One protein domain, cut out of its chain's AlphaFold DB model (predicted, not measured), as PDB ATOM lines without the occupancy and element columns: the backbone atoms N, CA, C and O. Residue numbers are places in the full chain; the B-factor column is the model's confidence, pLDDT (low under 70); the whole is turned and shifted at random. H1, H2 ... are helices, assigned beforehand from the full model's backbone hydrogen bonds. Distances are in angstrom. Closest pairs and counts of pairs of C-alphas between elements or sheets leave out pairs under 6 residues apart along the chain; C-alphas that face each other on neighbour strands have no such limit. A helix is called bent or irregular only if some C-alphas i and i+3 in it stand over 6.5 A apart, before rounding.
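Overview. This is residues 48 to 234 of the 238 residues of an uncharacterized protein of Acidobacteria bacterium (UniProt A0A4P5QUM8). Three long helices, H1, H2 and H3, lie side by side in an up-and-down bundle along the longest axis, and the helical hairpin of H4 and H5 reaches away from it at a steep angle, so that the whole has a rough T shape. H7 packs along the later part of H3, at the foot of H5, and short H6 lies in the loop before it. The bundle is loosest between H2a and H3, which come close without clearly touching. The printed part has 187 residues with seven named helices, H1 to H7 in order, and no named strand: the class is all helix. It is compact, with a radius of gyration of the C-alphas of 17.8 A and spans of 55 by 47 by 28 A.

Arrangement. H1, residues 48 to 80, has a kink of 36 degrees near residue 74. H2, residues 85 to 121, was assigned as one helix by its hydrogen bonds but is bent, with C-alphas 110 and 113 7.2 A apart; its arms H2a, residues 85 to 110, and H2b, residues 113 to 121, stand at a steep tilt of 46 degrees. H1 and H2a form a hairpin and touch, closest at the C-alphas of Gly 72 and Ser 99, 4.4 A apart, at a shallow tilt of 29 degrees, opposite ways. H3, residues 124 to 154, touches H1, closest at the C-alphas of Pro 65 and Gly 141, 3.8 A apart, at a shallow tilt of 31 degrees, the same way. H4, residues 158 to 181, touches H3 with residues 158 to 165 alone, closest at the C-alphas of Ser 161 and Leu 151, 5.2 A apart, at a steep tilt of 56 degrees. H5, residues 189 to 201, forms a hairpin with H4, with the C-alphas of Val 179 and Val 192 closest at 5.4 A; H5 and H3 are apart. H6, residues 209 to 212, is near H3. H7, residues 214 to 231, touches H3, closest at the C-alphas of Ile 150 and Ala 228, 5.1 A apart, and touches H5, closest at those of Ala 201 and Ala 220, 4.5 A apart. Every O i to N i+4 pair is within hydrogen-bond range in H2a and H2b; the figures are 25 of 29 in H1, 25 of 27 in H3, 18 of 20 in H4, 7 of 9 in H5 and 13 of 14 in H7, and H6 is too short for such a pair.

Along the chain. H1 begins at C-alpha 48, (134.903, 220.370, 224.021), and is 46.7 A long. H2a measures 36.3 A, H3 45.8 A and H4 35.1 A. H7, 25.4 A long, ends at C-alpha 231, (141.905, 181.169, 198.112).

Size, cuts and confidence. The C-alphas farthest apart, those of Val 48 and Lys 84, are 56.4 A apart. The printed part has no cut, and no link is long. Mean pLDDT of the printed part is 83.9; residues 48 to 49 and 205 to 217 are under 70.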
ATOM      1  N   VAL A  48     135.176 220.775 225.418       64.12
ATOM      2  CA  VAL A  48     134.903 220.370 224.021       64.12
ATOM      3  C   VAL A  48     135.958 219.402 223.486       64.12
ATOM      4  O   VAL A  48     135.653 218.524 222.681       64.12
ATOM      5  N   ASN A  49     137.190 219.544 223.964       67.38
ATOM      6  CA  ASN A  49     138.331 218.840 223.424       67.38
ATOM      7  C   ASN A  49     138.277 217.328 223.703       67.38
ATOM      8  O   ASN A  49     138.441 216.548 222.772       67.38
ATOM      9  N   ALA A  50     137.961 216.885 224.923       71.38
ATOM     10  CA  ALA A  50     137.960 215.453 225.241       71.38
ATOM     11  C   ALA A  50     136.855 214.688 224.485       71.38
ATOM     12  O   ALA A  50     137.093 213.619 223.910       71.38
ATOM     13  N   LEU A  51     135.650 215.263 224.427       72.69
ATOM     14  CA  LEU A  51     134.510 214.654 223.740       72.69
ATOM     15  C   LEU A  51     134.685 214.686 222.216       72.69
ATOM     16  O   LEU A  51     134.455 213.674 221.552       72.69
ATOM     17  N   ALA A  52     135.143 215.813 221.660       76.06
ATOM     18  CA  ALA A  52     135.426 215.917 220.233       76.06
ATOM     19  C   ALA A  52     136.550 214.960 219.819       76.06
ATOM     20  O   ALA A  52     136.406 214.266 218.816       76.06
ATOM     21  N   PHE A  53     137.623 214.853 220.606       79.25
ATOM     22  CA  PHE A  53     138.724 213.935 220.330       79.25
ATOM     23  C   PHE A  53     138.258 212.477 220.335       79.25
ATOM     24  O   PHE A  53     138.505 211.740 219.379       79.25
ATOM     25  N   THR A  54     137.486 212.080 221.351       81.19
ATOM     26  CA  THR A  54     136.915 210.729 221.450       81.19
ATOM     27  C   THR A  54     136.022 210.408 220.253       81.19
ATOM     28  O   THR A  54     136.144 209.340 219.650       81.19
ATOM     29  N   PHE A  55     135.151 211.344 219.859       81.88
ATOM     30  CA  PHE A  55     134.290 211.173 218.690       81.88
ATOM     31  C   PHE A  55     135.101 211.060 217.397       81.88
ATOM     32  O   PHE A  55     134.836 210.183 216.579       81.88
ATOM     33  N   MET A  56     136.114 211.909 217.220       83.00
ATOM     34  CA  MET A  56     136.996 211.873 216.057       83.00
ATOM     35  C   MET A  56     137.752 210.552 215.945       83.00
ATOM     36  O   MET A  56     137.779 209.942 214.876       83.00
ATOM     37  N   MET A  57     138.317 210.083 217.056       82.50
ATOM     38  CA  MET A  57     138.993 208.793 217.140       82.50
ATOM     39  C   MET A  57     138.035 207.647 216.815       82.50
ATOM     40  O   MET A  57     138.364 206.785 215.998       82.50
ATOM     41  N   GLY A  58     136.826 207.656 217.383       82.56
ATOM     42  CA  GLY A  58     135.781 206.679 217.068       82.56
ATOM     43  C   GLY A  58     135.387 206.693 215.589       82.56
ATOM     44  O   GLY A  58     135.304 205.639 214.957       82.56
ATOM     45  N   PHE A  59     135.223 207.883 215.006       86.00
ATOM     46  CA  PHE A  59     134.891 208.045 213.596       86.00
ATOM     47  C   PHE A  59     135.997 207.515 212.682       86.00
ATOM     48  O   PHE A  59     135.698 206.773 211.753       86.00
ATOM     49  N   ILE A  60     137.269 207.835 212.944       86.56
ATOM     50  CA  ILE A  60     138.402 207.326 212.152       86.56
ATOM     51  C   ILE A  60     138.465 205.799 212.230       86.56
ATOM     52  O   ILE A  60     138.582 205.147 211.190       86.56
ATOM     53  N   LYS A  61     138.334 205.238 213.441       84.19
ATOM     54  CA  LYS A  61     138.363 203.787 213.682       84.19
ATOM     55  C   LYS A  61     137.272 203.042 212.917       84.19
ATOM     56  O   LYS A  61     137.526 201.956 212.408       84.19
ATOM     57  N   TRP A  62     136.089 203.635 212.777       83.81
ATOM     58  CA  TRP A  62     134.971 203.020 212.063       83.81
ATOM     59  C   TRP A  62     134.972 203.310 210.554       83.81
ATOM     60  O   TRP A  62     134.888 202.396 209.733       83.81
ATOM     61  N   ALA A  63     135.075 204.581 210.162       85.62
ATOM     62  CA  ALA A  63     134.865 205.017 208.786       85.62
ATOM     63  C   ALA A  63     136.002 204.594 207.853       85.62
ATOM     64  O   ALA A  63     135.747 204.217 206.710       85.62
ATOM     65  N   ASN A  64     137.253 204.645 208.322       88.19
ATOM     66  CA  ASN A  64     138.417 204.420 207.469       88.19
ATOM     67  C   ASN A  64     138.492 202.964 206.957       88.19
ATOM     68  O   ASN A  64     138.479 202.780 205.734       88.19
ATOM     69  N   PRO A  65     138.441 201.917 207.812       88.75
ATOM     70  CA  PRO A  65     138.489 200.535 207.331       88.75
ATOM     71  C   PRO A  65     137.295 200.167 206.443       88.75
ATOM     72  O   PRO A  65     137.446 199.459 205.447       88.75
ATOM     73  N   ILE A  66     136.105 200.676 206.778       88.88
ATOM     74  CA  ILE A  66     134.864 200.406 206.044       88.88
ATOM     75  C   ILE A  66     134.892 201.053 204.661       88.88
ATOM     76  O   ILE A  66     134.612 200.386 203.664       88.88
ATOM     77  N   LEU A  67     135.247 202.337 204.572       88.75
ATOM     78  CA  LEU A  67     135.330 203.034 203.290       88.75
ATOM     79  C   LEU A  67     136.361 202.364 202.382       88.75
ATOM     80  O   LEU A  67     136.104 202.150 201.197       88.75
ATOM     81  N   TYR A  68     137.498 201.981 202.956       88.31
ATOM     82  CA  TYR A  68     138.548 201.276 202.245       88.31
ATOM     83  C   TYR A  68     138.062 199.921 201.690       88.31
ATOM     84  O   TYR A  68     138.276 199.622 200.512       88.31
ATOM     85  N   LEU A  69     137.334 199.141 202.499       90.62
ATOM     86  CA  LEU A  69     136.673 197.903 202.077       90.62
ATOM     87  C   LEU A  69     135.716 198.159 200.898       90.62
ATOM     88  O   LEU A  69     135.858 197.534 199.848       90.62
ATOM     89  N   PHE A  70     134.788 199.113 201.019       90.06
ATOM     90  CA  PHE A  70     133.805 199.411 199.967       90.06
ATOM     91  C   PHE A  70     134.435 199.868 198.649       90.06
ATOM     92  O   PHE A  70     134.000 199.440 197.577       90.06
ATOM     93  N   VAL A  71     135.475 200.701 198.713       89.38
ATOM     94  CA  VAL A  71     136.211 201.150 197.526       89.38
ATOM     95  C   VAL A  71     136.935 199.977 196.860       89.38
ATOM     96  O   VAL A  71     136.872 199.825 195.638       89.38
ATOM     97  N   GLY A  72     137.602 199.132 197.648       89.81
ATOM     98  CA  GLY A  72     138.444 198.059 197.129       89.81
ATOM     99  C   GLY A  72     137.688 196.835 196.610       89.81
ATOM    100  O   GLY A  72     138.182 196.175 195.701       89.81
ATOM    101  N   ILE A  73     136.484 196.538 197.110       90.81
ATOM    102  CA  ILE A  73     135.722 195.328 196.740       90.81
ATOM    103  C   ILE A  73     135.548 195.183 195.227       90.81
ATOM    104  O   ILE A  73     135.898 194.151 194.655       90.81
ATOM    105  N   THR A  74     135.038 196.224 194.570       88.50
ATOM    106  CA  THR A  74     134.771 196.175 193.123       88.50
ATOM    107  C   THR A  74     136.061 196.021 192.319       88.50
ATOM    108  O   THR A  74     136.117 195.258 191.361       88.50
ATOM    109  N   ILE A  75     137.134 196.678 192.761       90.62
ATOM    110  CA  ILE A  75     138.451 196.621 192.124       90.62
ATOM    111  C   ILE A  75     139.040 195.212 192.254       90.62
ATOM    112  O   ILE A  75     139.532 194.660 191.268       90.62
ATOM    113  N   MET A  76     138.981 194.625 193.450       91.56
ATOM    114  CA  MET A  76     139.450 193.265 193.718       91.56
ATOM    115  C   MET A  76     138.659 192.232 192.923       91.56
ATOM    116  O   MET A  76     139.240 191.303 192.354       91.56
ATOM    117  N   ASP A  77     137.346 192.409 192.829       88.69
ATOM    118  CA  ASP A  77     136.492 191.533 192.043       88.69
ATOM    119  C   ASP A  77     136.830 191.596 190.558       88.69
ATOM    120  O   ASP A  77     137.019 190.544 189.949       88.69
ATOM    121  N   ASP A  78     136.974 192.788 189.982       88.12
ATOM    122  CA  ASP A  78     137.322 192.955 188.567       88.12
ATOM    123  C   ASP A  78     138.678 192.311 188.239       88.12
ATOM    124  O   ASP A  78     138.854 191.670 187.202       88.12
ATOM    125  N   HIS A  79     139.655 192.445 189.140       88.75
ATOM    126  CA  HIS A  79     141.022 192.007 188.875       88.75
ATOM    127  C   HIS A  79     141.279 190.530 189.189       88.75
ATOM    128  O   HIS A  79     142.262 189.976 188.703       88.75
ATOM    129  N   THR A  80     140.422 189.858 189.961       86.62
ATOM    130  CA  THR A  80     140.654 188.458 190.360       86.62
ATOM    131  C   THR A  80     139.783 187.439 189.605       86.62
ATOM    132  O   THR A  80     139.919 186.232 189.815       86.62
ATOM    133  N   GLN A  81     138.942 187.877 188.663       85.38
ATOM    134  CA  GLN A  81     138.035 187.021 187.874       85.38
ATOM    135  C   GLN A  81     138.697 186.186 186.758       85.38
ATOM    136  O   GLN A  81     138.028 185.394 186.090       85.38
ATOM    137  N   ALA A  82     140.006 186.327 186.530       83.69
ATOM    138  CA  ALA A  82     140.693 185.609 185.455       83.69
ATOM    139  C   ALA A  82     140.543 184.081 185.579       83.69
ATOM    140  O   ALA A  82     140.530 183.527 186.674       83.69
ATOM    141  N   HIS A  83     140.472 183.363 184.455       79.25
ATOM    142  CA  HIS A  83     140.331 181.900 184.478       79.25
ATOM    143  C   HIS A  83     141.661 181.190 184.761       79.25
ATOM    144  O   HIS A  83     141.685 180.185 185.468       79.25
ATOM    145  N   LYS A  84     142.778 181.733 184.259       88.94
ATOM    146  CA  LYS A  84     144.121 181.172 184.463       88.94
ATOM    147  C   LYS A  84     144.688 181.583 185.821       88.94
ATOM    148  O   LYS A  84     144.704 182.768 186.145       88.94
ATOM    149  N   LEU A  85     145.245 180.622 186.560       87.62
ATOM    150  CA  LEU A  85     145.811 180.828 187.899       87.62
ATOM    151  C   LEU A  85     146.850 181.964 187.938       87.62
ATOM    152  O   LEU A  85     146.712 182.891 188.728       87.62
ATOM    153  N   LEU A  86     147.843 181.952 187.040       90.06
ATOM    154  CA  LEU A  86     148.885 182.989 186.994       90.06
ATOM    155  C   LEU A  86     148.300 184.398 186.793       90.06
ATOM    156  O   LEU A  86     148.736 185.356 187.426       90.06
ATOM    157  N   GLN A  87     147.270 184.523 185.952       90.56
ATOM    158  CA  GLN A  87     146.580 185.795 185.729       90.56
ATOM    159  C   GLN A  87     145.778 186.232 186.959       90.56
ATOM    160  O   GLN A  87     145.706 187.429 187.218       90.56
ATOM    161  N   ARG A  88     145.230 185.293 187.748       90.06
ATOM    162  CA  ARG A  88     144.584 185.605 189.035       90.06
ATOM    163  C   ARG A  88     145.578 186.168 190.042       90.06
ATOM    164  O   ARG A  88     145.242 187.141 190.699       90.06
ATOM    165  N   TYR A  89     146.783 185.606 190.143       92.06
ATOM    166  CA  TYR A  89     147.825 186.118 191.042       92.06
ATOM    167  C   TYR A  89     148.283 187.523 190.643       92.06
ATOM    168  O   TYR A  89     148.284 188.433 191.469       92.06
ATOM    169  N   ILE A  90     148.611 187.732 189.363       93.25
ATOM    170  CA  ILE A  90     148.990 189.061 188.853       93.25
ATOM    171  C   ILE A  90     147.844 190.058 189.069       93.25
ATOM    172  O   ILE A  90     148.058 191.185 189.518       93.25
ATOM    173  N   GLY A  91     146.619 189.623 188.776       92.62
ATOM    174  CA  GLY A  91     145.401 190.384 188.996       92.62
ATOM    175  C   GLY A  91     145.191 190.749 190.462       92.62
ATOM    176  O   GLY A  91     144.943 191.910 190.757       92.62
ATOM    177  N   PHE A  92     145.385 189.814 191.389       94.06
ATOM    178  CA  PHE A  92     145.280 190.039 192.828       94.06
ATOM    179  C   PHE A  92     146.213 191.157 193.301       94.06
ATOM    180  O   PHE A  92     145.741 192.124 193.891       94.06
ATOM    181  N   PHE A  93     147.510 191.092 192.982       95.00
ATOM    182  CA  PHE A  93     148.455 192.136 193.397       95.00
ATOM    183  C   PHE A  93     148.149 193.491 192.750       95.00
ATOM    184  O   PHE A  93     148.224 194.526 193.410       95.00
ATOM    185  N   LYS A  94     147.750 193.498 191.471       94.12
ATOM    186  CA  LYS A  94     147.348 194.728 190.778       94.12
ATOM    187  C   LYS A  94     146.075 195.327 191.385       94.12
ATOM    188  O   LYS A  94     146.023 196.533 191.610       94.12
ATOM    189  N   GLY A  95     145.077 194.495 191.666       92.88
ATOM    190  CA  GLY A  95     143.823 194.883 192.302       92.88
ATOM    191  C   GLY A  95     144.052 195.427 193.706       92.88
ATOM    192  O   GLY A  95     143.535 196.494 194.030       92.88
ATOM    193  N   LEU A  96     144.904 194.769 194.496       93.44
ATOM    194  CA  LEU A  96     145.270 195.212 195.838       93.44
ATOM    195  C   LEU A  96     145.971 196.573 195.785       93.44
ATOM    196  O   LEU A  96     145.585 197.487 196.501       93.44
ATOM    197  N   TRP A  97     146.935 196.748 194.878       93.38
ATOM    198  CA  TRP A  97     147.643 198.017 194.692       93.38
ATOM    199  C   TRP A  97     146.734 199.172 194.260       93.38
ATOM    200  O   TRP A  97     146.874 200.296 194.744       93.38
ATOM    201  N   ILE A  98     145.787 198.919 193.354       92.81
ATOM    202  CA  ILE A  98     144.817 199.938 192.937       92.81
ATOM    203  C   ILE A  98     143.851 200.246 194.087       92.81
ATOM    204  O   ILE A  98     143.590 201.417 194.350       92.81
ATOM    205  N   SER A  99     143.385 199.226 194.813       92.38
ATOM    206  CA  SER A  99     142.529 199.394 195.994       92.38
ATOM    207  C   SER A  99     143.225 200.197 197.093       92.38
ATOM    208  O   SER A  99     142.597 201.070 197.678       92.38
ATOM    209  N   LEU A 100     144.532 199.991 197.298       90.81
ATOM    210  CA  LEU A 100     145.376 200.786 198.199       90.81
ATOM    211  C   LEU A 100     145.365 202.263 197.827       90.81
ATOM    212  O   LEU A 100     145.096 203.111 198.672       90.81
ATOM    213  N   LYS A 101     145.612 202.581 196.556       91.44
ATOM    214  CA  LYS A 101     145.644 203.969 196.083       91.44
ATOM    215  C   LYS A 101     144.288 204.656 196.179       91.44
ATOM    216  O   LYS A 101     144.208 205.787 196.648       91.44
ATOM    217  N   GLU A 102     143.239 203.988 195.711       90.06
ATOM    218  CA  GLU A 102     141.882 204.535 195.725       90.06
ATOM    219  C   GLU A 102     141.367 204.664 197.158       90.06
ATOM    220  O   GLU A 102     140.842 205.708 197.532       90.06
ATOM    221  N   GLY A 103     141.582 203.640 197.980       88.94
ATOM    222  CA  GLY A 103     141.215 203.645 199.383       88.94
ATOM    223  C   GLY A 103     141.913 204.765 200.150       88.94
ATOM    224  O   GLY A 103     141.218 205.541 200.791       88.94
ATOM    225  N   LEU A 104     143.238 204.932 200.003       88.62
ATOM    226  CA  LEU A 104     143.961 206.081 200.572       88.62
ATOM    227  C   LEU A 104     143.358 207.409 200.117       88.62
ATOM    228  O   LEU A 104     143.135 208.293 200.934       88.62
ATOM    229  N   PHE A 105     143.094 207.563 198.820       89.44
ATOM    230  CA  PHE A 105     142.551 208.808 198.294       89.44
ATOM    231  C   PHE A 105     141.212 209.161 198.953       89.44
ATOM    232  O   PHE A 105     141.067 210.262 199.480       89.44
ATOM    233  N   TYR A 106     140.250 208.236 198.966       87.31
ATOM    234  CA  TYR A 106     138.925 208.506 199.524       87.31
ATOM    235  C   TYR A 106     138.932 208.641 201.049       87.31
ATOM    236  O   TYR A 106     138.193 209.473 201.575       87.31
ATOM    237  N   THR A 107     139.766 207.879 201.762       86.94
ATOM    238  CA  THR A 107     139.841 207.975 203.226       86.94
ATOM    239  C   THR A 107     140.500 209.275 203.663       86.94
ATOM    240  O   THR A 107     139.932 209.970 204.501       86.94
ATOM    241  N   GLN A 108     141.612 209.693 203.043       87.62
ATOM    242  CA  GLN A 108     142.218 210.994 203.356       87.62
ATOM    243  C   GLN A 108     141.286 212.155 203.001       87.62
ATOM    244  O   GLN A 108     141.211 213.142 203.728       87.62
ATOM    245  N   LEU A 109     140.537 212.026 201.906       88.06
ATOM    246  CA  LEU A 109     139.591 213.046 201.488       88.06
ATOM    247  C   LEU A 109     138.431 213.207 202.488       88.06
ATOM    248  O   LEU A 109     138.087 214.330 202.853       88.06
ATOM    249  N   LEU A 110     137.865 212.094 202.968       85.56
ATOM    250  CA  LEU A 110     136.812 212.096 203.988       85.56
ATOM    251  C   LEU A 110     137.305 212.663 205.325       85.56
ATOM    252  O   LEU A 110     136.553 213.341 206.021       85.56
ATOM    253  N   LEU A 111     138.559 212.382 205.684       87.62
ATOM    254  CA  LEU A 111     139.152 212.803 206.951       87.62
ATOM    255  C   LEU A 111     139.709 214.233 206.924       87.62
ATOM    256  O   LEU A 111     140.023 214.776 207.979       87.62
ATOM    257  N   LEU A 112     139.795 214.877 205.757       87.75
ATOM    258  CA  LEU A 112     140.325 216.236 205.609       87.75
ATOM    259  C   LEU A 112     139.669 217.263 206.563       87.75
ATOM    260  O   LEU A 112     140.411 217.975 207.247       87.75
ATOM    261  N   PRO A 113     138.324 217.325 206.703       85.75
ATOM    262  CA  PRO A 113     137.690 218.283 207.610       85.75
ATOM    263  C   PRO A 113     138.027 217.999 209.078       85.75
ATOM    264  O   PRO A 113     138.213 218.922 209.867       85.75
ATOM    265  N   LEU A 114     138.143 216.716 209.430       86.44
ATOM    266  CA  LEU A 114     138.497 216.257 210.770       86.44
ATOM    267  C   LEU A 114     139.934 216.655 211.112       86.44
ATOM    268  O   LEU A 114     140.169 217.231 212.167       86.44
ATOM    269  N   PHE A 115     140.887 216.440 210.205       85.31
ATOM    270  CA  PHE A 115     142.271 216.858 210.427       85.31
ATOM    271  C   PHE A 115     142.413 218.376 210.561       85.31
ATOM    272  O   PHE A 115     143.175 218.834 211.406       85.31
ATOM    273  N   ILE A 116     141.657 219.164 209.792       85.12
ATOM    274  CA  ILE A 116     141.658 220.629 209.926       85.12
ATOM    275  C   ILE A 116     141.082 221.069 211.272       85.12
ATOM    276  O   ILE A 116     141.635 221.972 211.900       85.12
ATOM    277  N   PHE A 117     140.012 220.422 211.738       83.19
ATOM    278  CA  PHE A 117     139.492 220.648 213.083       83.19
ATOM    279  C   PHE A 117     140.555 220.318 214.141       83.19
ATOM    280  O   PHE A 117     140.870 221.157 214.983       83.19
ATOM    281  N   ALA A 118     141.170 219.136 214.055       83.44
ATOM    282  CA  ALA A 118     142.169 218.696 215.018       83.44
ATOM    283  C   ALA A 118     143.391 219.613 215.080       83.44
ATOM    284  O   ALA A 118     143.798 220.013 216.166       83.44
ATOM    285  N   LEU A 119     143.936 220.001 213.923       83.31
ATOM    286  CA  LEU A 119     145.109 220.879 213.836       83.31
ATOM    287  C   LEU A 119     144.877 222.244 214.479       83.31
ATOM    288  O   LEU A 119     145.828 222.911 214.877       83.31
ATOM    289  N   ARG A 120     143.619 222.682 214.544       78.25
ATOM    290  CA  ARG A 120     143.258 223.993 215.067       78.25
ATOM    291  C   ARG A 120     142.944 223.981 216.559       78.25
ATOM    292  O   ARG A 120     143.116 225.015 217.201       78.25
ATOM    293  N   PHE A 121     142.449 222.862 217.085       76.56
ATOM    294  CA  PHE A 121     141.844 222.818 218.418       76.56
ATOM    295  C   PHE A 121     142.490 221.826 219.390       76.56
ATOM    296  O   PHE A 121     142.248 221.952 220.589       76.56
ATOM    297  N   PHE A 122     143.323 220.889 218.922       75.19
ATOM    298  CA  PHE A 122     144.012 219.932 219.791       75.19
ATOM    299  C   PHE A 122     145.498 220.249 219.981       75.19
ATOM    300  O   PHE A 122     146.134 220.813 219.085       75.19
ATOM    301  N   PRO A 123     146.071 219.879 221.140       73.94
ATOM    302  CA  PRO A 123     147.513 219.887 221.340       73.94
ATOM    303  C   PRO A 123     148.223 218.888 220.411       73.94
ATOM    304  O   PRO A 123     147.628 217.971 219.844       73.94
ATOM    305  N   THR A 124     149.534 219.072 220.252       73.50
ATOM    306  CA  THR A 124     150.369 218.309 219.310       73.50
ATOM    307  C   THR A 124     150.422 216.806 219.606       73.50
ATOM    308  O   THR A 124     150.519 216.011 218.671       73.50
ATOM    309  N   ASP A 125     150.335 216.405 220.875       75.06
ATOM    310  CA  ASP A 125     150.397 214.993 221.276       75.06
ATOM    311  C   ASP A 125     149.139 214.221 220.829       75.06
ATOM    312  O   ASP A 125     149.243 213.158 220.214       75.06
ATOM    313  N   ASP A 126     147.957 214.819 221.000       76.69
ATOM    314  CA  ASP A 126     146.672 214.281 220.523       76.69
ATOM    315  C   ASP A 126     146.651 214.146 218.985       76.69
ATOM    316  O   ASP A 126     146.134 213.181 218.414       76.69
ATOM    317  N   LEU A 127     147.269 215.099 218.279       78.44
ATOM    318  CA  LEU A 127     147.441 215.050 216.823       78.44
ATOM    319  C   LEU A 127     148.310 213.870 216.370       78.44
ATOM    320  O   LEU A 127     148.020 213.250 215.342       78.44
ATOM    321  N   TYR A 128     149.363 213.551 217.122       80.69
ATOM    322  CA  TYR A 128     150.219 212.403 216.837       80.69
ATOM    323  C   TYR A 128     149.455 211.083 216.995       80.69
ATOM    324  O   TYR A 128     149.523 210.219 216.116       80.69
ATOM    325  N   GLU A 129     148.648 210.956 218.051       80.75
ATOM    326  CA  GLU A 129     147.792 209.788 218.271       80.75
ATOM    327  C   GLU A 129     146.738 209.611 217.159       80.75
ATOM    328  O   GLU A 129     146.525 208.496 216.666       80.75
ATOM    329  N   LEU A 130     146.132 210.708 216.692       81.69
ATOM    330  CA  LEU A 130     145.211 210.709 215.548       81.69
ATOM    331  C   LEU A 130     145.881 210.208 214.261       81.69
ATOM    332  O   LEU A 130     145.289 209.424 213.512       81.69
ATOM    333  N   LEU A 131     147.117 210.642 213.994       83.00
ATOM    334  CA  LEU A 131     147.881 210.228 212.815       83.00
ATOM    335  C   LEU A 131     148.271 208.751 212.872       83.00
ATOM    336  O   LEU A 131     148.099 208.047 211.871       83.00
ATOM    337  N   ILE A 132     148.740 208.269 214.028       83.19
ATOM    338  CA  ILE A 132     149.000 206.840 214.236       83.19
ATOM    339  C   ILE A 132     147.718 206.061 213.977       83.19
ATOM    340  O   ILE A 132     147.707 205.171 213.129       83.19
ATOM    341  N   THR A 133     146.622 206.437 214.637       83.00
ATOM    342  CA  THR A 133     145.330 205.755 214.514       83.00
ATOM    343  C   THR A 133     144.860 205.696 213.067       83.00
ATOM    344  O   THR A 133     144.429 204.638 212.612       83.00
ATOM    345  N   ASN A 134     145.003 206.779 212.302       85.62
ATOM    346  CA  ASN A 134     144.698 206.793 210.872       85.62
ATOM    347  C   ASN A 134     145.531 205.759 210.091       85.62
ATOM    348  O   ASN A 134     144.980 204.992 209.299       85.62
ATOM    349  N   GLY A 135     146.843 205.705 210.345       84.19
ATOM    350  CA  GLY A 135     147.745 204.720 209.744       84.19
ATOM    351  C   GLY A 135     147.378 203.280 210.105       84.19
ATOM    352  O   GLY A 135     147.377 202.407 209.239       84.19
ATOM    353  N   VAL A 136     146.980 203.025 211.351       83.12
ATOM    354  CA  VAL A 136     146.511 201.698 211.761       83.12
ATOM    355  C   VAL A 136     145.209 201.319 211.065       83.12
ATOM    356  O   VAL A 136     145.086 200.220 210.526       83.12
ATOM    357  N   CYS A 137     144.224 202.215 211.066       86.12
ATOM    358  CA  CYS A 137     142.912 201.944 210.483       86.12
ATOM    359  C   CYS A 137     143.013 201.675 208.978       86.12
ATOM    360  O   CYS A 137     142.252 200.880 208.429       86.12
ATOM    361  N   PHE A 138     144.007 202.268 208.322       85.25
ATOM    362  CA  PHE A 138     144.358 201.923 206.955       85.25
ATOM    363  C   PHE A 138     144.800 200.457 206.809       85.25
ATOM    364  O   PHE A 138     144.306 199.755 205.925       85.25
ATOM    365  N   LEU A 139     145.675 199.962 207.690       85.56
ATOM    366  CA  LEU A 139     146.102 198.557 207.689       85.56
ATOM    367  C   LEU A 139     144.937 197.600 207.975       85.56
ATOM    368  O   LEU A 139     144.836 196.555 207.333       85.56
ATOM    369  N   ILE A 140     144.016 197.979 208.863       87.12
ATOM    370  CA  ILE A 140     142.774 197.224 209.093       87.12
ATOM    371  C   ILE A 140     141.927 197.175 207.818       87.12
ATOM    372  O   ILE A 140     141.421 196.115 207.455       87.12
ATOM    373  N   GLY A 141     141.818 198.284 207.083       89.62
ATOM    374  CA  GLY A 141     141.149 198.302 205.780       89.62
ATOM    375  C   GLY A 141     141.746 197.284 204.800       89.62
ATOM    376  O   GLY A 141     141.011 196.560 204.122       89.62
ATOM    377  N   ILE A 142     143.078 197.163 204.753       89.19
ATOM    378  CA  ILE A 142     143.761 196.130 203.953       89.19
ATOM    379  C   ILE A 142     143.350 194.739 204.424       89.19
ATOM    380  O   ILE A 142     142.989 193.896 203.604       89.19
ATOM    381  N   GLN A 143     143.367 194.508 205.734       90.38
ATOM    382  CA  GLN A 143     142.966 193.239 206.325       90.38
ATOM    383  C   GLN A 143     141.524 192.863 205.941       90.38
ATOM    384  O   GLN A 143     141.263 191.723 205.558       90.38
ATOM    385  N   TYR A 144     140.604 193.830 205.953       92.56
ATOM    386  CA  TYR A 144     139.213 193.645 205.534       92.56
ATOM    387  C   TYR A 144     139.114 193.248 204.060       92.56
ATOM    388  O   TYR A 144     138.359 192.336 203.726       92.56
ATOM    389  N   LEU A 145     139.894 193.877 203.172       93.12
ATOM    390  CA  LEU A 145     139.938 193.480 201.762       93.12
ATOM    391  C   LEU A 145     140.491 192.068 201.573       93.12
ATOM    392  O   LEU A 145     139.959 191.317 200.756       93.12
ATOM    393  N   LEU A 146     141.530 191.679 202.312       93.81
ATOM    394  CA  LEU A 146     142.087 190.325 202.233       93.81
ATOM    395  C   LEU A 146     141.037 189.285 202.639       93.81
ATOM    396  O   LEU A 146     140.773 188.352 201.878       93.81
ATOM    397  N   TRP A 147     140.357 189.505 203.765       94.12
ATOM    398  CA  TRP A 147     139.263 188.646 204.218       94.12
ATOM    399  C   TRP A 147     138.066 188.639 203.272       94.12
ATOM    400  O   TRP A 147     137.519 187.570 203.001       94.12
ATOM    401  N   TYR A 148     137.706 189.785 202.694       93.56
ATOM    402  CA  TYR A 148     136.702 189.840 201.634       93.56
ATOM    403  C   TYR A 148     137.102 188.952 200.456       93.56
ATOM    404  O   TYR A 148     136.292 188.169 199.972       93.56
ATOM    405  N   THR A 149     138.361 189.029 200.019       91.81
ATOM    406  CA  THR A 149     138.855 188.262 198.869       91.81
ATOM    407  C   THR A 149     138.787 186.757 199.126       91.81
ATOM    408  O   THR A 149     138.472 186.004 198.210       91.81
ATOM    409  N   ILE A 150     139.040 186.318 200.364       92.94
ATOM    410  CA  ILE A 150     138.876 184.922 200.792       92.94
ATOM    411  C   ILE A 150     137.393 184.534 200.758       92.94
ATOM    412  O   ILE A 150     137.011 183.565 200.104       92.94
ATOM    413  N   LEU A 151     136.539 185.304 201.434       92.75
ATOM    414  CA  LEU A 151     135.124 184.974 201.612       92.75
ATOM    415  C   LEU A 151     134.341 185.020 200.298       92.75
ATOM    416  O   LEU A 151     133.527 184.136 200.055       92.75
ATOM    417  N   ALA A 152     134.665 185.949 199.400       90.75
ATOM    418  CA  ALA A 152     134.071 186.045 198.066       90.75
ATOM    419  C   ALA A 152     134.377 184.830 197.167       90.75
ATOM    420  O   ALA A 152     133.788 184.686 196.096       90.75
ATOM    421  N   ARG A 153     135.310 183.955 197.570       87.69
ATOM    422  CA  ARG A 153     135.589 182.674 196.897       87.69
ATOM    423  C   ARG A 153     134.789 181.517 197.465       87.69
ATOM    424  O   ARG A 153     134.538 180.554 196.753       87.69
ATOM    425  N   VAL A 154     134.403 181.618 198.730       88.38
ATOM    426  CA  VAL A 154     133.651 180.589 199.454       88.38
ATOM    427  C   VAL A 154     132.147 180.858 199.373       88.38
ATOM    428  O   VAL A 154     131.337 179.939 199.448       88.38
ATOM    429  N   VAL A 155     131.765 182.120 199.180       88.00
ATOM    430  CA  VAL A 155     130.388 182.595 199.234       88.00
ATOM    431  C   VAL A 155     129.998 183.244 197.909       88.00
ATOM    432  O   VAL A 155     130.678 184.136 197.412       88.00
ATOM    433  N   LYS A 156     128.851 182.828 197.364       81.31
ATOM    434  CA  LYS A 156     128.318 183.307 196.076       81.31
ATOM    435  C   LYS A 156     127.937 184.795 196.080       81.31
ATOM    436  O   LYS A 156     128.041 185.477 195.066       81.31
ATOM    437  N   HIS A 157     127.478 185.313 197.217       86.06
ATOM    438  CA  HIS A 157     126.999 186.690 197.330       86.06
ATOM    439  C   HIS A 157     128.072 187.618 197.912       86.06
ATOM    440  O   HIS A 157     128.530 187.429 199.042       86.06
ATOM    441  N   SER A 158     128.412 188.679 197.175       84.06
ATOM    442  CA  SER A 158     129.353 189.713 197.628       84.06
ATOM    443  C   SER A 158     128.869 190.397 198.907       84.06
ATOM    444  O   SER A 158     129.635 190.521 199.855       84.06
ATOM    445  N   GLY A 159     127.577 190.737 198.996       88.88
ATOM    446  CA  GLY A 159     126.980 191.317 200.206       88.88
ATOM    447  C   GLY A 159     127.123 190.425 201.445       88.88
ATOM    448  O   GLY A 159     127.453 190.917 202.520       88.88
ATOM    449  N   LEU A 160     126.962 189.107 201.286       90.56
ATOM    450  CA  LEU A 160     127.168 188.153 202.380       90.56
ATOM    451  C   LEU A 160     128.651 188.043 202.759       90.56
ATOM    452  O   LEU A 160     128.970 187.938 203.937       90.56
ATOM    453  N   SER A 161     129.560 188.136 201.786       91.44
ATOM    454  CA  SER A 161     131.005 188.169 202.050       91.44
ATOM    455  C   SER A 161     131.390 189.400 202.875       91.44
ATOM    456  O   SER A 161     132.120 189.268 203.849       91.44
ATOM    457  N   ILE A 162     130.841 190.576 202.548       91.12
ATOM    458  CA  ILE A 162     131.028 191.811 203.329       91.12
ATOM    459  C   ILE A 162     130.494 191.629 204.750       91.12
ATOM    460  O   ILE A 162     131.201 191.915 205.714       91.12
ATOM    461  N   PHE A 163     129.264 191.129 204.885       92.50
ATOM    462  CA  PHE A 163     128.660 190.877 206.190       92.50
ATOM    463  C   PHE A 163     129.520 189.935 207.039       92.50
ATOM    464  O   PHE A 163     129.745 190.209 208.211       92.50
ATOM    465  N   LEU A 164     130.055 188.865 206.445       93.19
ATOM    466  CA  LEU A 164     130.933 187.927 207.137       93.19
ATOM    467  C   LEU A 164     132.271 188.557 207.539       93.19
ATOM    468  O   LEU A 164     132.738 188.271 208.635       93.19
ATOM    469  N   VAL A 165     132.867 189.441 206.727       92.75
ATOM    470  CA  VAL A 165     134.061 190.209 207.144       92.75
ATOM    471  C   VAL A 165     133.756 191.020 208.403       92.75
ATOM    472  O   VAL A 165     134.515 190.961 209.366       92.75
ATOM    473  N   LEU A 166     132.634 191.743 208.416       90.81
ATOM    474  CA  LEU A 166     132.233 192.562 209.562       90.81
ATOM    475  C   LEU A 166     131.870 191.708 210.786       90.81
ATOM    476  O   LEU A 166     132.196 192.077 211.910       90.81
ATOM    477  N   LEU A 167     131.253 190.544 210.577       90.44
ATOM    478  CA  LEU A 167     130.957 189.591 211.645       90.44
ATOM    479  C   LEU A 167     132.240 189.010 212.249       90.44
ATOM    480  O   LEU A 167     132.352 188.915 213.466       90.44
ATOM    481  N   LEU A 168     133.221 188.644 211.418       90.75
ATOM    482  CA  LEU A 168     134.535 188.198 211.884       90.75
ATOM    483  C   LEU A 168     135.271 189.317 212.631       90.75
ATOM    484  O   LEU A 168     135.954 189.028 213.610       90.75
ATOM    485  N   ALA A 169     135.090 190.574 212.217       87.56
ATOM    486  CA  ALA A 169     135.620 191.721 212.942       87.56
ATOM    487  C   ALA A 169     135.010 191.852 214.344       87.56
ATOM    488  O   ALA A 169     135.730 191.953 215.336       87.56
ATOM    489  N   GLU A 170     133.686 191.768 214.448       84.94
ATOM    490  CA  GLU A 170     132.976 191.775 215.730       84.94
ATOM    491  C   GLU A 170     133.383 190.588 216.623       84.94
ATOM    492  O   GLU A 170     133.575 190.739 217.830       84.94
ATOM    493  N   LEU A 171     133.566 189.400 216.039       84.06
ATOM    494  CA  LEU A 171     134.061 188.223 216.753       84.06
ATOM    495  C   LEU A 171     135.492 188.416 217.260       84.06
ATOM    496  O   LEU A 171     135.789 187.999 218.377       84.06
ATOM    497  N   SER A 172     136.353 189.065 216.475       83.38
ATOM    498  CA  SER A 172     137.708 189.430 216.896       83.38
ATOM    499  C   SER A 172     137.668 190.343 218.121       83.38
ATOM    500  O   SER A 172     138.294 190.034 219.131       83.38
ATOM    501  N   LEU A 173     136.828 191.387 218.112       80.06
ATOM    502  CA  LEU A 173     136.644 192.261 219.278       80.06
ATOM    503  C   LEU A 173     136.239 191.469 220.531       80.06
ATOM    504  O   LEU A 173     136.846 191.614 221.592       80.06
ATOM    505  N   ARG A 174     135.218 190.616 220.413       80.25
ATOM    506  CA  ARG A 174     134.713 189.825 221.545       80.25
ATOM    507  C   ARG A 174     135.700 188.762 222.007       80.25
ATOM    508  O   ARG A 174     135.732 188.441 223.188       80.25
ATOM    509  N   GLY A 175     136.501 188.211 221.103       78.06
ATOM    510  CA  GLY A 175     137.554 187.276 221.469       78.06
ATOM    511  C   GLY A 175     138.728 187.960 222.170       78.06
ATOM    512  O   GLY A 175     139.364 187.313 222.992       78.06
ATOM    513  N   GLY A 176     138.953 189.264 221.962       77.06
ATOM    514  CA  GLY A 176     139.895 190.057 222.762       77.06
ATOM    515  C   GLY A 176     139.579 189.993 224.259       77.06
ATOM    516  O   GLY A 176     140.457 189.705 225.062       77.06
ATOM    517  N   PHE A 177     138.297 190.077 224.628       81.00
ATOM    518  CA  PHE A 177     137.861 189.882 226.016       81.00
ATOM    519  C   PHE A 177     138.251 188.504 226.578       81.00
ATOM    520  O   PHE A 177     138.620 188.383 227.743       81.00
ATOM    521  N   LEU A 178     138.191 187.449 225.759       82.19
ATOM    522  CA  LEU A 178     138.612 186.108 226.170       82.19
ATOM    523  C   LEU A 178     140.137 185.987 226.289       82.19
ATOM    524  O   LEU A 178     140.601 185.140 227.043       82.19
ATOM    525  N   VAL A 179     140.912 186.809 225.576       82.62
ATOM    526  CA  VAL A 179     142.363 186.907 225.794       82.62
ATOM    527  C   VAL A 179     142.643 187.593 227.131       82.62
ATOM    528  O   VAL A 179     143.401 187.062 227.936       82.62
ATOM    529  N   ASP A 180     141.979 188.717 227.397       81.12
ATOM    530  CA  ASP A 180     142.260 189.557 228.567       81.12
ATOM    531  C   ASP A 180     141.765 188.942 229.886       81.12
ATOM    532  O   ASP A 180     142.410 189.066 230.929       81.12
ATOM    533  N   PHE A 181     140.622 188.251 229.853       84.19
ATOM    534  CA  PHE A 181     139.943 187.740 231.051       84.19
ATOM    535  C   PHE A 181     139.756 186.221 231.053       84.19
ATOM    536  O   PHE A 181     139.218 185.673 232.013       84.19
ATOM    537  N   GLY A 182     140.202 185.519 230.007       84.25
ATOM    538  CA  GLY A 182     139.942 184.093 229.809       84.25
ATOM    539  C   GLY A 182     140.367 183.209 230.972       84.25
ATOM    540  O   GLY A 182     139.590 182.373 231.431       84.25
ATOM    541  N   GLU A 183     141.578 183.414 231.486       87.44
ATOM    542  CA  GLU A 183     142.086 182.634 232.621       87.44
ATOM    543  C   GLU A 183     141.284 182.909 233.899       87.44
ATOM    544  O   GLU A 183     141.004 181.994 234.672       87.44
ATOM    545  N   GLN A 184     140.828 184.153 234.083       89.44
ATOM    546  CA  GLN A 184     140.032 184.566 235.244       89.44
ATOM    547  C   GLN A 184     138.627 183.948 235.234       89.44
ATOM    548  O   GLN A 184     138.054 183.704 236.293       89.44
ATOM    549  N   ILE A 185     138.086 183.650 234.048       87.50
ATOM    550  CA  ILE A 185     136.793 182.966 233.871       87.50
ATOM    551  C   ILE A 185     136.930 181.440 233.715       87.50
ATOM    552  O   ILE A 185     135.945 180.764 233.418       87.50
ATOM    553  N   GLY A 186     138.128 180.880 233.932       88.56
ATOM    554  CA  GLY A 186     138.369 179.434 233.978       88.56
ATOM    555  C   GLY A 186     138.790 178.775 232.659       88.56
ATOM    556  O   GLY A 186     138.769 177.544 232.567       88.56
ATOM    557  N   LEU A 187     139.181 179.542 231.631       88.31
ATOM    558  CA  LEU A 187     139.843 178.978 230.449       88.31
ATOM    559  C   LEU A 187     141.262 178.513 230.798       88.31
ATOM    560  O   LEU A 187     141.951 179.103 231.627       88.31
ATOM    561  N   LYS A 188     141.723 177.447 230.133       92.00
ATOM    562  CA  LYS A 188     143.107 176.970 230.267       92.00
ATOM    563  C   LYS A 188     144.074 177.997 229.674       92.00
ATOM    564  O   LYS A 188     143.811 178.498 228.581       92.00
ATOM    565  N   ALA A 189     145.223 178.196 230.318       86.06
ATOM    566  CA  ALA A 189     146.280 179.093 229.841       86.06
ATOM    567  C   ALA A 189     146.687 178.807 228.382       86.06
ATOM    568  O   ALA A 189     146.760 179.720 227.568       86.06
ATOM    569  N   ASP A 190     146.812 177.532 227.993       88.88
ATOM    570  CA  ASP A 190     147.120 177.148 226.605       88.88
ATOM    571  C   ASP A 190     146.048 177.611 225.604       88.88
ATOM    572  O   ASP A 190     146.349 177.960 224.466       88.88
ATOM    573  N   THR A 191     144.778 177.615 226.025       86.00
ATOM    574  CA  THR A 191     143.654 178.072 225.194       86.00
ATOM    575  C   THR A 191     143.687 179.585 225.031       86.00
ATOM    576  O   THR A 191     143.502 180.071 223.920       86.00
ATOM    577  N   VAL A 192     143.973 180.320 226.107       83.25
ATOM    578  CA  VAL A 192     144.126 181.783 226.083       83.25
ATOM    579  C   VAL A 192     145.339 182.181 225.241       83.25
ATOM    580  O   VAL A 192     145.235 183.055 224.381       83.25
ATOM    581  N   HIS A 193     146.457 181.468 225.385       83.38
ATOM    582  CA  HIS A 193     147.655 181.674 224.580       83.38
ATOM    583  C   HIS A 193     147.396 181.420 223.088       83.38
ATOM    584  O   HIS A 193     147.727 182.254 222.245       83.38
ATOM    585  N   LEU A 194     146.736 180.315 222.741       82.31
ATOM    586  CA  LEU A 194     146.376 180.016 221.355       82.31
ATOM    587  C   LEU A 194     145.398 181.052 220.780       82.31
ATOM    588  O   LEU A 194     145.555 181.470 219.631       82.31
ATOM    589  N   LEU A 195     144.434 181.518 221.578       81.62
ATOM    590  CA  LEU A 195     143.532 182.594 221.180       81.62
ATOM    591  C   LEU A 195     144.314 183.886 220.898       81.62
ATOM    592  O   LEU A 195     144.111 184.488 219.850       81.62
ATOM    593  N   SER A 196     145.269 184.252 221.759       78.44
ATOM    594  CA  SER A 196     146.117 185.444 221.585       78.44
ATOM    595  C   SER A 196     146.957 185.420 220.301       78.44
ATOM    596  O   SER A 196     147.254 186.470 219.735       78.44
ATOM    597  N   LEU A 197     147.291 184.227 219.795       77.94
ATOM    598  CA  LEU A 197     148.023 184.039 218.540       77.94
ATOM    599  C   LEU A 197     147.116 184.079 217.303       77.94
ATOM    600  O   LEU A 197     147.529 184.580 216.258       77.94
ATOM    601  N   LEU A 198     145.899 183.533 217.394       79.12
ATOM    602  CA  LEU A 198     144.984 183.402 216.251       79.12
ATOM    603  C   LEU A 198     144.089 184.620 216.047       79.12
ATOM    604  O   LEU A 198     143.782 184.972 214.909       79.12
ATOM    605  N   LEU A 199     143.666 185.260 217.134       80.19
ATOM    606  CA  LEU A 199     142.771 186.409 217.098       80.19
ATOM    607  C   LEU A 199     143.308 187.559 216.223       80.19
ATOM    608  O   LEU A 199     142.529 188.083 215.426       80.19
ATOM    609  N   PRO A 200     144.618 187.898 216.246       77.88
ATOM    610  CA  PRO A 200     145.172 188.927 215.367       77.88
ATOM    611  C   PRO A 200     145.013 188.626 213.872       77.88
ATOM    612  O   PRO A 200     145.020 189.552 213.067       77.88
ATOM    613  N   ALA A 201     144.873 187.353 213.475       80.81
ATOM    614  CA  ALA A 201     144.676 186.975 212.076       80.81
ATOM    615  C   ALA A 201     143.256 187.284 211.569       80.81
ATOM    616  O   ALA A 201     143.063 187.426 210.360       80.81
ATOM    617  N   LEU A 202     142.263 187.389 212.458       84.88
ATOM    618  CA  LEU A 202     140.909 187.813 212.098       84.88
ATOM    619  C   LEU A 202     140.880 189.314 211.772       84.88
ATOM    620  O   LEU A 202     141.733 190.053 212.262       84.88
ATOM    621  N   PRO A 203     139.901 189.790 210.973       80.69
ATOM    622  CA  PRO A 203     139.689 191.221 210.786       80.69
ATOM    623  C   PRO A 203     139.594 191.917 212.146       80.69
ATOM    624  O   PRO A 203     138.887 191.443 213.028       80.69
ATOM    625  N   ILE A 204     140.302 193.022 212.341       79.31
ATOM    626  CA  ILE A 204     140.309 193.737 213.624       79.31
ATOM    627  C   ILE A 204     139.242 194.838 213.597       79.31
ATOM    628  O   ILE A 204     139.282 195.700 212.727       79.31
ATOM    629  N   LEU A 205     138.300 194.845 214.547       67.00
ATOM    630  CA  LEU A 205     137.277 195.904 214.636       67.00
ATOM    631  C   LEU A 205     137.788 197.163 215.354       67.00
ATOM    632  O   LEU A 205     137.420 198.276 214.989       67.00
ATOM    633  N   PHE A 206     138.636 196.992 216.373       60.78
ATOM    634  CA  PHE A 206     139.210 198.090 217.147       60.78
ATOM    635  C   PHE A 206     140.682 197.856 217.449       60.78
ATOM    636  O   PHE A 206     141.112 196.758 217.787       60.78
ATOM    637  N   VAL A 207     141.439 198.941 217.356       54.50
ATOM    638  CA  VAL A 207     142.852 198.996 217.710       54.50
ATOM    639  C   VAL A 207     142.966 199.290 219.199       54.50
ATOM    640  O   VAL A 207     142.613 200.400 219.615       54.50
ATOM    641  N   SER A 208     143.486 198.347 219.983       53.34
ATOM    642  CA  SER A 208     144.327 198.712 221.124       53.34
ATOM    643  C   SER A 208     145.726 199.027 220.580       53.34
ATOM    644  O   SER A 208     146.197 198.384 219.639       53.34
ATOM    645  N   MET A 209     146.376 200.068 221.106       44.28
ATOM    646  CA  MET A 209     147.707 200.508 220.645       44.28
ATOM    647  C   MET A 209     148.763 199.382 220.723       44.28
ATOM    648  O   MET A 209     149.745 199.408 219.983       44.28
ATOM    649  N   ASP A 210     148.511 198.347 221.530       45.28
ATOM    650  CA  ASP A 210     149.382 197.185 221.744       45.28
ATOM    651  C   ASP A 210     149.455 196.200 220.559       45.28
ATOM    652  O   ASP A 210     150.302 195.307 220.534       45.28
ATOM    653  N   ILE A 211     148.618 196.365 219.525       48.38
ATOM    654  CA  ILE A 211     148.603 195.482 218.343       48.38
ATOM    655  C   ILE A 211     149.861 195.663 217.462       48.38
ATOM    656  O   ILE A 211     150.175 194.790 216.647       48.38
ATOM    657  N   PHE A 212     150.651 196.725 217.654       50.03
ATOM    658  CA  PHE A 212     151.895 196.981 216.905       50.03
ATOM    659  C   PHE A 212     153.162 196.419 217.552       50.03
ATOM    660  O   PHE A 212     154.248 196.973 217.391       50.03
ATOM    661  N   ASN A 213     153.071 195.260 218.202       57.97
ATOM    662  CA  ASN A 213     154.243 194.398 218.279       57.97
ATOM    663  C   ASN A 213     154.577 193.862 216.864       57.97
ATOM    664  O   ASN A 213     153.703 193.635 216.016       57.97
ATOM    665  N   SER A 214     155.862 193.673 216.570       55.84
ATOM    666  CA  SER A 214     156.342 193.198 215.262       55.84
ATOM    667  C   SER A 214     155.745 191.836 214.876       55.84
ATOM    668  O   SER A 214     155.521 191.553 213.702       55.84
ATOM    669  N   THR A 215     155.423 191.007 215.868       61.44
ATOM    670  CA  THR A 215     154.830 189.674 215.701       61.44
ATOM    671  C   THR A 215     153.332 189.724 215.405       61.44
ATOM    672  O   THR A 215     152.873 189.069 214.470       61.44
ATOM    673  N   THR A 216     152.561 190.524 216.141       67.12
ATOM    674  CA  THR A 216     151.109 190.666 215.936       67.12
ATOM    675  C   THR A 216     150.791 191.337 214.604       67.12
ATOM    676  O   THR A 216     149.887 190.893 213.902       67.12
ATOM    677  N   SER A 217     151.583 192.331 214.196       67.12
ATOM    678  CA  SER A 217     151.454 192.980 212.881       67.12
ATOM    679  C   SER A 217     151.790 192.040 211.715       67.12
ATOM    680  O   SER A 217     151.071 192.020 210.710       67.12
ATOM    681  N   ALA A 218     152.827 191.203 211.856       73.00
ATOM    682  CA  ALA A 218     153.165 190.183 210.866       73.00
ATOM    683  C   ALA A 218     152.046 189.143 210.700       73.00
ATOM    684  O   ALA A 218     151.726 188.768 209.574       73.00
ATOM    685  N   ILE A 219     151.414 188.709 211.794       79.25
ATOM    686  CA  ILE A 219     150.284 187.769 211.747       79.25
ATOM    687  C   ILE A 219     149.040 188.444 211.159       79.25
ATOM    688  O   ILE A 219     148.407 187.876 210.267       79.25
ATOM    689  N   ALA A 220     148.726 189.668 211.591       78.38
ATOM    690  CA  ALA A 220     147.517 190.381 211.189       78.38
ATOM    691  C   ALA A 220     147.433 190.651 209.684       78.38
ATOM    692  O   ALA A 220     146.344 190.605 209.116       78.38
ATOM    693  N   LEU A 221     148.564 190.879 209.013       82.69
ATOM    694  CA  LEU A 221     148.602 191.066 207.559       82.69
ATOM    695  C   LEU A 221     149.068 189.815 206.811       82.69
ATOM    696  O   LEU A 221     148.514 189.479 205.764       82.69
ATOM    697  N   GLY A 222     150.068 189.110 207.341       85.69
ATOM    698  CA  GLY A 222     150.688 187.965 206.682       85.69
ATOM    699  C   GLY A 222     149.762 186.758 206.586       85.69
ATOM    700  O   GLY A 222     149.680 186.152 205.517       85.69
ATOM    701  N   ALA A 223     149.021 186.433 207.651       87.69
ATOM    702  CA  ALA A 223     148.111 185.290 207.623       87.69
ATOM    703  C   ALA A 223     146.932 185.515 206.654       87.69
ATOM    704  O   ALA A 223     146.736 184.667 205.779       87.69
ATOM    705  N   PRO A 224     146.207 186.655 206.677       90.50
ATOM    706  CA  PRO A 224     145.164 186.921 205.686       90.50
ATOM    707  C   PRO A 224     145.699 187.020 204.259       90.50
ATOM    708  O   PRO A 224     145.019 186.595 203.330       90.50
ATOM    709  N   LEU A 225     146.919 187.531 204.059       92.38
ATOM    710  CA  LEU A 225     147.540 187.577 202.736       92.38
ATOM    711  C   LEU A 225     147.813 186.168 202.205       92.38
ATOM    712  O   LEU A 225     147.433 185.858 201.078       92.38
ATOM    713  N   LEU A 226     148.430 185.305 203.017       92.12
ATOM    714  CA  LEU A 226     148.678 183.909 202.660       92.12
ATOM    715  C   LEU A 226     147.363 183.186 202.346       92.12
ATOM    716  O   LEU A 226     147.249 182.533 201.311       92.12
ATOM    717  N   LEU A 227     146.355 183.341 203.206       92.31
ATOM    718  CA  LEU A 227     145.036 182.740 203.011       92.31
ATOM    719  C   LEU A 227     144.346 183.267 201.748       92.31
ATOM    720  O   LEU A 227     143.756 182.480 201.014       92.31
ATOM    721  N   ALA A 228     144.454 184.562 201.447       91.56
ATOM    722  CA  ALA A 228     143.909 185.143 200.223       91.56
ATOM    723  C   ALA A 228     144.590 184.574 198.975       91.56
ATOM    724  O   ALA A 228     143.906 184.230 198.013       91.56
ATOM    725  N   LEU A 229     145.916 184.410 199.001       92.75
ATOM    726  CA  LEU A 229     146.672 183.776 197.921       92.75
ATOM    727  C   LEU A 229     146.251 182.312 197.727       92.75
ATOM    728  O   LEU A 229     145.999 181.891 196.599       92.75
ATOM    729  N   LEU A 230     146.085 181.557 198.818       93.12
ATOM    730  CA  LEU A 230     145.568 180.186 198.775       93.12
ATOM    731  C   LEU A 230     144.118 180.130 198.257       93.12
ATOM    732  O   LEU A 230     143.763 179.246 197.480       93.12
ATOM    733  N   ALA A 231     143.279 181.104 198.601       91.00
ATOM    734  CA  ALA A 231     141.905 181.169 198.112       91.00
ATOM    735  C   ALA A 231     141.820 181.379 196.586       91.00
ATOM    736  O   ALA A 231     140.811 181.022 195.980       91.00
ATOM    737  N   LEU A 232     142.870 181.885 195.919       89.69
ATOM    738  CA  LEU A 232     142.886 182.058 194.454       89.69
ATOM    739  C   LEU A 232     142.886 180.733 193.674       89.69
ATOM    740  O   LEU A 232     142.518 180.723 192.487       89.69
ATOM    741  N   PHE A 233     143.264 179.622 194.318       88.94
ATOM    742  CA  PHE A 233     143.095 178.280 193.754       88.94
ATOM    743  C   PHE A 233     141.614 177.930 193.570       88.94
ATOM    744  O   PHE A 233     141.261 177.212 192.633       88.94
ATOM    745  N   ILE A 234     140.738 178.507 194.393       86.94
ATOM    746  CA  ILE A 234     139.294 178.324 194.306       86.94
ATOM    747  C   ILE A 234     138.748 179.278 193.222       86.94
ATOM    748  O   ILE A 234     138.964 180.499 193.272       86.94
TER     749      ILE A 234